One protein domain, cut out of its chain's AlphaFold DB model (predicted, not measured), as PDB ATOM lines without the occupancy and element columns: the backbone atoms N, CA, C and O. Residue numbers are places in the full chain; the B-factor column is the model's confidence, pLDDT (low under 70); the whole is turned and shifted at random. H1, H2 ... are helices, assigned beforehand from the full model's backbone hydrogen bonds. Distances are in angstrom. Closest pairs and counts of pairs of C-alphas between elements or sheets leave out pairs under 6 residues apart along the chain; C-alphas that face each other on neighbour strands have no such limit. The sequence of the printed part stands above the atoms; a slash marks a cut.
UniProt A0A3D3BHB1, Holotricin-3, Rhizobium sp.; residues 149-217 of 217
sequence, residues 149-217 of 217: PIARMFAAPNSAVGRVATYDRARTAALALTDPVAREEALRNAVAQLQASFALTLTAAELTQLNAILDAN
ATOM      1  N   PRO A 149     -28.599 -37.129 -29.565       94.44
ATOM      2  CA  PRO A 149     -28.575 -35.815 -28.919       94.44
ATOM      3  C   PRO A 149     -29.938 -35.403 -28.335       94.44
ATOM      4  O   PRO A 149     -30.017 -34.918 -27.208       94.44
ATOM      5  N   ILE A 150     -31.034 -35.688 -29.052       94.81
ATOM      6  CA  ILE A 150     -32.403 -35.411 -28.585       94.81
ATOM      7  C   ILE A 150     -32.733 -36.238 -27.334       94.81
ATOM      8  O   ILE A 150     -33.261 -35.701 -26.361       94.81
ATOM      9  N   ALA A 151     -32.396 -37.532 -27.320       96.56
ATOM     10  CA  ALA A 151     -32.626 -38.380 -26.151       96.56
ATOM     11  C   ALA A 151     -31.828 -37.892 -24.931       96.56
ATOM     12  O   ALA A 151     -32.359 -37.873 -23.823       96.56
ATOM     13  N   ARG A 152     -30.583 -37.439 -25.135       96.44
ATOM     14  CA  ARG A 152     -29.746 -36.826 -24.091       96.44
ATOM     15  C   ARG A 152     -30.353 -35.530 -23.541       96.44
ATOM     16  O   ARG A 152     -30.295 -35.310 -22.333       96.44
ATOM     17  N   MET A 153     -30.978 -34.715 -24.392       95.19
ATOM     18  CA  MET A 153     -31.614 -33.451 -23.996       95.19
ATOM     19  C   MET A 153     -32.799 -33.649 -23.037       95.19
ATOM     20  O   MET A 153     -32.955 -32.870 -22.099       95.19
ATOM     21  N   PHE A 154     -33.596 -34.702 -23.238       96.88
ATOM     22  CA  PHE A 154     -34.780 -35.006 -22.420       96.88
ATOM     23  C   PHE A 154     -34.552 -36.099 -21.364       96.88
ATOM     24  O   PHE A 154     -35.493 -36.523 -20.689       96.88
ATOM     25  N   ALA A 155     -33.323 -36.592 -21.212       97.38
ATOM     26  CA  ALA A 155     -33.027 -37.662 -20.274       97.38
ATOM     27  C   ALA A 155     -33.176 -37.206 -18.816       97.38
ATOM     28  O   ALA A 155     -32.738 -36.124 -18.425       97.38
ATOM     29  N   ALA A 156     -33.721 -38.084 -17.971       97.44
ATOM     30  CA  ALA A 156     -33.793 -37.832 -16.537       97.44
ATOM     31  C   ALA A 156     -32.373 -37.680 -15.946       97.44
ATOM     32  O   ALA A 156     -31.523 -38.527 -16.251       97.44
ATOM     33  N   PRO A 157     -32.111 -36.704 -15.051       94.00
ATOM     34  CA  PRO A 157     -30.758 -36.400 -14.561       94.00
ATOM     35  C   PRO A 157     -30.019 -37.597 -13.951       94.00
ATOM     36  O   PRO A 157     -28.818 -37.766 -14.137       94.00
ATOM     37  N   ASN A 158     -30.755 -38.474 -13.263       94.50
ATOM     38  CA  ASN A 158     -30.191 -39.639 -12.581       94.50
ATOM     39  C   ASN A 158     -30.096 -40.897 -13.458       94.50
ATOM     40  O   ASN A 158     -29.552 -41.903 -13.002       94.50
ATOM     41  N   SER A 159     -30.615 -40.866 -14.688       96.69
ATOM     42  CA  SER A 159     -30.502 -41.983 -15.633       96.69
ATOM     43  C   SER A 159     -29.083 -42.091 -16.197       96.69
ATOM     44  O   SER A 159     -28.331 -41.118 -16.191       96.69
ATOM     45  N   ALA A 160     -28.711 -43.259 -16.731       96.50
ATOM     46  CA  ALA A 160     -27.405 -43.425 -17.373       96.50
ATOM     47  C   ALA A 160     -27.207 -42.417 -18.524       96.50
ATOM     48  O   ALA A 160     -26.169 -41.763 -18.595       96.50
ATOM     49  N   VAL A 161     -28.241 -42.220 -19.352       97.50
ATOM     50  CA  VAL A 161     -28.245 -41.240 -20.450       97.50
ATOM     51  C   VAL A 161     -28.112 -39.810 -19.922       97.50
ATOM     52  O   VAL A 161     -27.303 -39.052 -20.440       97.50
ATOM     53  N   GLY A 162     -28.836 -39.441 -18.861       97.75
ATOM     54  CA  GLY A 162     -28.770 -38.092 -18.282       97.75
ATOM     55  C   GLY A 162     -27.425 -37.772 -17.624       97.75
ATOM     56  O   GLY A 162     -26.930 -36.649 -17.732       97.75
ATOM     57  N   ARG A 163     -26.782 -38.767 -17.005       97.19
ATOM     58  CA  ARG A 163     -25.422 -38.632 -16.460       97.19
ATOM     59  C   ARG A 163     -24.393 -38.427 -17.567       97.19
ATOM     60  O   ARG A 163     -23.563 -37.529 -17.459       97.19
ATOM     61  N   VAL A 164     -24.486 -39.197 -18.655       97.12
ATOM     62  CA  VAL A 164     -23.626 -39.008 -19.833       97.12
ATOM     63  C   VAL A 164     -23.907 -37.667 -20.522       97.12
ATOM     64  O   VAL A 164     -22.966 -36.961 -20.859       97.12
ATOM     65  N   ALA A 165     -25.169 -37.244 -20.637       97.75
ATOM     66  CA  ALA A 165     -25.535 -35.924 -21.160       97.75
ATOM     67  C   ALA A 165     -24.965 -34.777 -20.304       97.75
ATOM     68  O   ALA A 165     -24.566 -33.733 -20.813       97.75
ATOM     69  N   THR A 166     -24.909 -34.966 -18.985       97.62
ATOM     70  CA  THR A 166     -24.293 -33.999 -18.068       97.62
ATOM     71  C   THR A 166     -22.782 -33.927 -18.271       97.62
ATOM     72  O   THR A 166     -22.246 -32.826 -18.377       97.62
ATOM     73  N   TYR A 167     -22.115 -35.076 -18.403       97.75
ATOM     74  CA  TYR A 167     -20.695 -35.140 -18.752       97.75
ATOM     75  C   TYR A 167     -20.393 -34.446 -20.087       97.75
ATOM     76  O   TYR A 167     -19.476 -33.635 -20.159       97.75
ATOM     77  N   ASP A 168     -21.191 -34.714 -21.118       97.62
ATOM     78  CA  ASP A 168     -21.032 -34.155 -22.461       97.62
ATOM     79  C   ASP A 168     -21.135 -32.617 -22.478       97.62
ATOM     80  O   ASP A 168     -20.272 -31.920 -23.018       97.62
ATOM     81  N   ARG A 169     -22.126 -32.059 -21.768       96.50
ATOM     82  CA  ARG A 169     -22.241 -30.604 -21.567       96.50
ATOM     83  C   ARG A 169     -21.042 -30.024 -20.817       96.50
ATOM     84  O   ARG A 169     -20.512 -28.997 -21.232       96.50
ATOM     85  N   ALA A 170     -20.599 -30.676 -19.740       97.50
ATOM     86  CA  ALA A 170     -19.441 -30.228 -18.963       97.50
ATOM     87  C   ALA A 170     -18.146 -30.264 -19.792       97.50
ATOM     88  O   ALA A 170     -17.358 -29.320 -19.748       97.50
ATOM     89  N   ARG A 171     -17.950 -31.312 -20.601       97.31
ATOM     90  CA  ARG A 171     -16.835 -31.431 -21.546       97.31
ATOM     91  C   ARG A 171     -16.877 -30.320 -22.591       97.31
ATOM     92  O   ARG A 171     -15.862 -29.669 -22.812       97.31
ATOM     93  N   THR A 172     -18.033 -30.072 -23.197       96.25
ATOM     94  CA  THR A 172     -18.203 -29.006 -24.195       96.25
ATOM     95  C   THR A 172     -17.886 -27.631 -23.602       96.25
ATOM     96  O   THR A 172     -17.133 -26.861 -24.194       96.25
ATOM     97  N   ALA A 173     -18.378 -27.346 -22.391       96.94
ATOM     98  CA  ALA A 173     -18.064 -26.114 -21.670       96.94
ATOM     99  C   ALA A 173     -16.563 -25.988 -21.355       96.94
ATOM    100  O   ALA A 173     -15.994 -24.912 -21.515       96.94
ATOM    101  N   ALA A 174     -15.906 -27.085 -20.964       97.00
ATOM    102  CA  ALA A 174     -14.465 -27.104 -20.735       97.00
ATOM    103  C   ALA A 174     -13.676 -26.812 -22.021       97.00
ATOM    104  O   ALA A 174     -12.736 -26.022 -21.999       97.00
ATOM    105  N   LEU A 175     -14.063 -27.411 -23.152       95.94
ATOM    106  CA  LEU A 175     -13.405 -27.200 -24.446       95.94
ATOM    107  C   LEU A 175     -13.559 -25.766 -24.975       95.94
ATOM    108  O   LEU A 175     -12.688 -25.307 -25.711       95.94
ATOM    109  N   ALA A 176     -14.612 -25.052 -24.574       97.50
ATOM    110  CA  ALA A 176     -14.812 -23.644 -24.910       97.50
ATOM    111  C   ALA A 176     -13.873 -22.684 -24.147       97.50
ATOM    112  O   ALA A 176     -13.786 -21.508 -24.502       97.50
ATOM    113  N   LEU A 177     -13.160 -23.152 -23.112       96.69
ATOM    114  CA  LEU A 177     -12.209 -22.331 -22.361       96.69
ATOM    115  C   LEU A 177     -10.933 -22.061 -23.176       96.69
ATOM    116  O   LEU A 177     -10.309 -22.975 -23.722       96.69
ATOM    117  N   THR A 178     -10.520 -20.791 -23.211       98.06
ATOM    118  CA  THR A 178      -9.283 -20.347 -23.877       98.06
ATOM    119  C   THR A 178      -8.033 -20.702 -23.074       98.06
ATOM    120  O   THR A 178      -7.022 -21.088 -23.662       98.06
ATOM    121  N   ASP A 179      -8.096 -20.591 -21.743       97.56
ATOM    122  CA  ASP A 179      -6.977 -20.927 -20.860       97.56
ATOM    123  C   ASP A 179      -6.743 -22.452 -20.840       97.56
ATOM    124  O   ASP A 179      -7.640 -23.206 -20.436       97.56
ATOM    125  N   PRO A 180      -5.555 -22.933 -21.258       96.69
ATOM    126  CA  PRO A 180      -5.254 -24.357 -21.281       96.69
ATOM    127  C   PRO A 180      -5.285 -25.010 -19.894       96.69
ATOM    128  O   PRO A 180      -5.690 -26.171 -19.803       96.69
ATOM    129  N   VAL A 181      -4.899 -24.296 -18.829       97.38
ATOM    130  CA  VAL A 181      -4.852 -24.858 -17.469       97.38
ATOM    131  C   VAL A 181      -6.269 -25.042 -16.932       97.38
ATOM    132  O   VAL A 181      -6.630 -26.144 -16.512       97.38
ATOM    133  N   ALA A 182      -7.103 -24.001 -17.031       96.56
ATOM    134  CA  ALA A 182      -8.510 -24.072 -16.641       96.56
ATOM    135  C   ALA A 182      -9.284 -25.139 -17.436       96.56
ATOM    136  O   ALA A 182     -10.101 -25.871 -16.872       96.56
ATOM    137  N   ARG A 183      -9.001 -25.281 -18.738       97.69
ATOM    138  CA  ARG A 183      -9.594 -26.329 -19.582       97.69
ATOM    139  C   ARG A 183      -9.260 -27.731 -19.088       97.69
ATOM    140  O   ARG A 183     -10.152 -28.574 -18.990       97.69
ATOM    141  N   GLU A 184      -7.991 -28.005 -18.796       97.00
ATOM    142  CA  GLU A 184      -7.568 -29.328 -18.331       97.00
ATOM    143  C   GLU A 184      -8.183 -29.677 -16.970       97.00
ATOM    144  O   GLU A 184      -8.633 -30.806 -16.757       97.00
ATOM    145  N   GLU A 185      -8.251 -28.709 -16.058       96.81
ATOM    146  CA  GLU A 185      -8.912 -28.885 -14.767       96.81
ATOM    147  C   GLU A 185     -10.413 -29.171 -14.926       96.81
ATOM    148  O   GLU A 185     -10.927 -30.129 -14.343       96.81
ATOM    149  N   ALA A 186     -11.110 -28.408 -15.772       96.75
ATOM    150  CA  ALA A 186     -12.530 -28.613 -16.042       96.75
ATOM    151  C   ALA A 186     -12.813 -29.996 -16.660       96.75
ATOM    152  O   ALA A 186     -13.768 -30.667 -16.256       96.75
ATOM    153  N   LEU A 187     -11.958 -30.474 -17.571       96.81
ATOM    154  CA  LEU A 187     -12.059 -31.828 -18.128       96.81
ATOM    155  C   LEU A 187     -11.847 -32.905 -17.056       96.81
ATOM    156  O   LEU A 187     -12.626 -33.858 -16.988       96.81
ATOM    157  N   ARG A 188     -10.838 -32.750 -16.187       96.62
ATOM    158  CA  ARG A 188     -10.612 -33.674 -15.063       96.62
ATOM    159  C   ARG A 188     -11.819 -33.723 -14.126       96.62
ATOM    160  O   ARG A 188     -12.249 -34.815 -13.753       96.62
ATOM    161  N   ASN A 189     -12.410 -32.573 -13.813       97.19
ATOM    162  CA  ASN A 189     -13.607 -32.482 -12.978       97.19
ATOM    163  C   ASN A 189     -14.818 -33.165 -13.628       97.19
ATOM    164  O   ASN A 189     -15.510 -33.938 -12.964       97.19
ATOM    165  N   ALA A 190     -15.040 -32.959 -14.930       97.25
ATOM    166  CA  ALA A 190     -16.117 -33.623 -15.665       97.25
ATOM    167  C   ALA A 190     -15.977 -35.157 -15.626       97.25
ATOM    168  O   ALA A 190     -16.945 -35.872 -15.362       97.25
ATOM    169  N   VAL A 191     -14.760 -35.676 -15.828       96.69
ATOM    170  CA  VAL A 191     -14.479 -37.121 -15.751       96.69
ATOM    171  C   VAL A 191     -14.699 -37.657 -14.336       96.69
ATOM    172  O   VAL A 191     -15.328 -38.704 -14.174       96.69
ATOM    173  N   ALA A 192     -14.227 -36.944 -13.310       96.38
ATOM    174  CA  ALA A 192     -14.402 -37.345 -11.918       96.38
ATOM    175  C   ALA A 192     -15.888 -37.418 -11.526       96.38
ATOM    176  O   ALA A 192     -16.316 -38.388 -10.899       96.38
ATOM    177  N   GLN A 193     -16.696 -36.440 -11.949       96.00
ATOM    178  CA  GLN A 193     -18.145 -36.441 -11.729       96.00
ATOM    179  C   GLN A 193     -18.830 -37.628 -12.416       96.00
ATOM    180  O   GLN A 193     -19.664 -38.301 -11.802       96.00
ATOM    181  N   LEU A 194     -18.451 -37.935 -13.660       95.38
ATOM    182  CA  LEU A 194     -18.978 -39.094 -14.378       95.38
ATOM    183  C   LEU A 194     -18.649 -40.396 -13.634       95.38
ATOM    184  O   LEU A 194     -19.550 -41.182 -13.335       95.38
ATOM    185  N   GLN A 195     -17.380 -40.597 -13.280       94.81
ATOM    186  CA  GLN A 195     -16.899 -41.767 -12.541       94.81
ATOM    187  C   GLN A 195     -17.617 -41.942 -11.197       94.81
ATOM    188  O   GLN A 195     -18.101 -43.036 -10.890       94.81
ATOM    189  N   ALA A 196     -17.761 -40.856 -10.433       94.75
ATOM    190  CA  ALA A 196     -18.483 -40.851  -9.167       94.75
ATOM    191  C   ALA A 196     -19.959 -41.227  -9.354       94.75
ATOM    192  O   ALA A 196     -20.474 -42.072  -8.621       94.75
ATOM    193  N   SER A 197     -20.626 -40.674 -10.373       93.56
ATOM    194  CA  SER A 197     -22.042 -40.958 -10.623       93.56
ATOM    195  C   SER A 197     -22.297 -42.446 -10.898       93.56
ATOM    196  O   SER A 197     -23.279 -43.006 -10.412       93.56
ATOM    197  N   PHE A 198     -21.391 -43.119 -11.613       92.31
ATOM    198  CA  PHE A 198     -21.482 -44.548 -11.928       92.31
ATOM    199  C   PHE A 198     -20.764 -45.460 -10.922       92.31
ATOM    200  O   PHE A 198     -20.730 -46.676 -11.128       92.31
ATOM    201  N   ALA A 199     -20.200 -44.902  -9.845       93.81
ATOM    202  CA  ALA A 199     -19.395 -45.625  -8.862       93.81
ATOM    203  C   ALA A 199     -18.338 -46.543  -9.517       93.81
ATOM    204  O   ALA A 199     -18.174 -47.705  -9.136       93.81
ATOM    205  N   LEU A 200     -17.652 -46.039 -10.549       91.12
ATOM    206  CA  LEU A 200     -16.638 -46.776 -11.309       91.12
ATOM    207  C   LEU A 200     -15.414 -45.907 -11.601       91.12
ATOM    208  O   LEU A 200     -15.461 -44.689 -11.487       91.12
ATOM    209  N   THR A 201     -14.331 -46.538 -12.049       93.56
ATOM    210  CA  THR A 201     -13.136 -45.846 -12.551       93.56
ATOM    211  C   THR A 201     -12.911 -46.247 -14.004       93.56
ATOM    212  O   THR A 201     -12.577 -47.408 -14.265       93.56
ATOM    213  N   LEU A 202     -13.097 -45.302 -14.926       90.81
ATOM    214  CA  LEU A 202     -12.804 -45.493 -16.350       90.81
ATOM    215  C   LEU A 202     -11.294 -45.447 -16.576       90.81
ATOM    216  O   LEU A 202     -10.601 -44.582 -16.042       90.81
ATOM    217  N   THR A 203     -10.800 -46.372 -17.386       94.50
ATOM    218  CA  THR A 203      -9.456 -46.318 -17.958       94.50
ATOM    219  C   THR A 203      -9.374 -45.222 -19.022       94.50
ATOM    220  O   THR A 203     -10.391 -44.776 -19.556       94.50
ATOM    221  N   ALA A 204      -8.154 -44.801 -19.366       93.56
ATOM    222  CA  ALA A 204      -7.945 -43.819 -20.429       93.56
ATOM    223  C   ALA A 204      -8.538 -44.287 -21.771       93.56
ATOM    224  O   ALA A 204      -9.196 -43.504 -22.447       93.56
ATOM    225  N   ALA A 205      -8.387 -45.572 -22.111       94.06
ATOM    226  CA  ALA A 205      -8.931 -46.144 -23.342       94.06
ATOM    227  C   ALA A 205     -10.470 -46.113 -23.377       94.06
ATOM    228  O   ALA A 205     -11.052 -45.714 -24.382       94.06
ATOM    229  N   GLU A 206     -11.131 -46.470 -22.269       94.94
ATOM    230  CA  GLU A 206     -12.596 -46.391 -22.156       94.94
ATOM    231  C   GLU A 206     -13.083 -44.942 -22.271       94.94
ATOM    232  O   GLU A 206     -14.086 -44.678 -22.927       94.94
ATOM    233  N   LEU A 207     -12.367 -43.986 -21.676       95.25
ATOM    234  CA  LEU A 207     -12.714 -42.572 -21.790       95.25
ATOM    235  C   LEU A 207     -12.549 -42.050 -23.226       95.25
ATOM    236  O   LEU A 207     -13.401 -41.310 -23.714       95.25
ATOM    237  N   THR A 208     -11.484 -42.453 -23.921       96.62
ATOM    238  CA  THR A 208     -11.289 -42.138 -25.342       96.62
ATOM    239  C   THR A 208     -12.422 -42.707 -26.192       96.62
ATOM    240  O   THR A 208     -12.973 -41.986 -27.018       96.62
ATOM    241  N   GLN A 209     -12.812 -43.965 -25.966       95.62
ATOM    242  CA  GLN A 209     -13.925 -44.588 -26.683       95.62
ATOM    243  C   GLN A 209     -15.252 -43.871 -26.413       95.62
ATOM    244  O   GLN A 209     -15.994 -43.594 -27.351       95.62
ATOM    245  N   LEU A 210     -15.531 -43.540 -25.149       95.56
ATOM    246  CA  LEU A 210     -16.710 -42.767 -24.769       95.56
ATOM    247  C   LEU A 210     -16.767 -41.449 -25.548       95.56
ATOM    248  O   LEU A 210     -17.778 -41.157 -26.177       95.56
ATOM    249  N   ASN A 211     -15.675 -40.683 -25.551       96.12
ATOM    250  CA  ASN A 211     -15.613 -39.406 -26.262       96.12
ATOM    251  C   ASN A 211     -15.798 -39.569 -27.771       96.12
ATOM    252  O   ASN A 211     -16.546 -38.806 -28.366       96.12
ATOM    253  N   ALA A 212     -15.197 -40.598 -28.373       96.75
ATOM    254  CA  ALA A 212     -15.378 -40.881 -29.793       96.75
ATOM    255  C   ALA A 212     -16.848 -41.160 -30.153       96.75
ATOM    256  O   ALA A 212     -17.313 -40.718 -31.199       96.75
ATOM    257  N   ILE A 213     -17.594 -41.861 -29.289       95.75
ATOM    258  CA  ILE A 213     -19.030 -42.105 -29.493       95.75
ATOM    259  C   ILE A 213     -19.829 -40.803 -29.361       95.75
ATOM    260  O   ILE A 213     -20.749 -40.572 -30.142       95.75
ATOM    261  N   LEU A 214     -19.494 -39.959 -28.383       95.19
ATOM    262  CA  LEU A 214     -20.198 -38.692 -28.164       95.19
ATOM    263  C   LEU A 214     -19.964 -37.697 -29.303       95.19
ATOM    264  O   LEU A 214     -20.908 -37.010 -29.674       95.19
ATOM    265  N   ASP A 215     -18.750 -37.658 -29.857       94.94
ATOM    266  CA  ASP A 215     -18.367 -36.765 -30.959       94.94
ATOM    267  C   ASP A 215     -18.926 -37.224 -32.322       94.94
ATOM    268  O   ASP A 215     -19.001 -36.433 -33.259       94.94
ATOM    269  N   ALA A 216     -19.313 -38.499 -32.450       93.06
ATOM    270  CA  ALA A 216     -19.868 -39.064 -33.682       93.06
ATOM    271  C   ALA A 216     -21.387 -38.839 -33.858       93.06
ATOM    272  O   ALA A 216     -21.909 -39.125 -34.936       93.06
ATOM    273  N   ASN A 217     -22.085 -38.369 -32.815       80.56
ATOM    274  CA  ASN A 217     -23.550 -38.260 -32.732       80.56
ATOM    275  C   ASN A 217     -24.027 -36.811 -32.637       80.56
ATOM    276  O   ASN A 217     -25.020 -36.477 -33.320       80.56
TER     277      ASN A 217
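This is residues 149 to 217 of the 217 residues of the protein "Holotricin-3" of Rhizobium sp. (UniProt A0A3D3BHB1). The longest helix, H3, lies side by side with H2 in a helical hairpin, and H4 crosses over one side of this hairpin at about a right angle to H2, set a little off from it. The short helix H1 packs on the first part of H2, at residues 161 to 165. The printed part has 69 residues, with four named helices in the order H1, H2, H3, H4 and no named strand; the class is all helix. The whole is compact, with a radius of gyration of the C-alphas of 11.9 A, and rounded, with spans of 32 by 25 by 21 A.

H3 is the longest helix, residues 180 to 197, 18 residues and 25.9 A from first to last C-alpha; it begins at C-alpha 180 (-5.254, -24.357, -21.281). H2, residues 160 to 175, comes before it and measures 22.6 A. H4, residues 204 to 215, measures 16.4 A and ends at C-alpha 215 (-18.367, -36.765, -30.959). H1 is residues 149 to 153, 6.2 A long, and begins at C-alpha 149 (-28.575, -35.815, -28.919).

H3 and H2 touch and form a helical hairpin. Their closest C-alphas are those of Ala 174 and Arg 183, 5.1 A apart. They run opposite ways at a shallow tilt of 8 degrees, with their centres 10.3 A apart. H2 also touches H1, with residues 161 to 165 alone; the closest C-alphas are those of Arg 152 and Ala 165, 5.2 A apart. H4 is close to H2 but not clearly touching: the closest C-alphas, those of Asp 168 and Leu 214, are 7.3 A apart. The lines of H2 and H4 are about perpendicular, at 89 degrees. H3 and H4 are apart, but only just, with their closest C-alphas 8.3 A apart. H1 is apart from H3 and from H4. In H1, H2, H3 and H4 every O i to N i+4 pair is within hydrogen-bond range.

The two C-alphas farthest apart are those of Ala 151 and Val 181, at 32.1 A, while the C-alphas of the first and last printed residues, Pro 149 and Asn 217, are 6.8 A apart. Residue 217 is the chain's last residue. The printed part has no cut. The link from H2 to H3 is tight, with 4 residues between them; the links from H1 to H2 and from H3 to H4 are short, with 6 residues each, and no link is long. The mean pLDDT of the printed part is 95.8, and no printed residue is under 70.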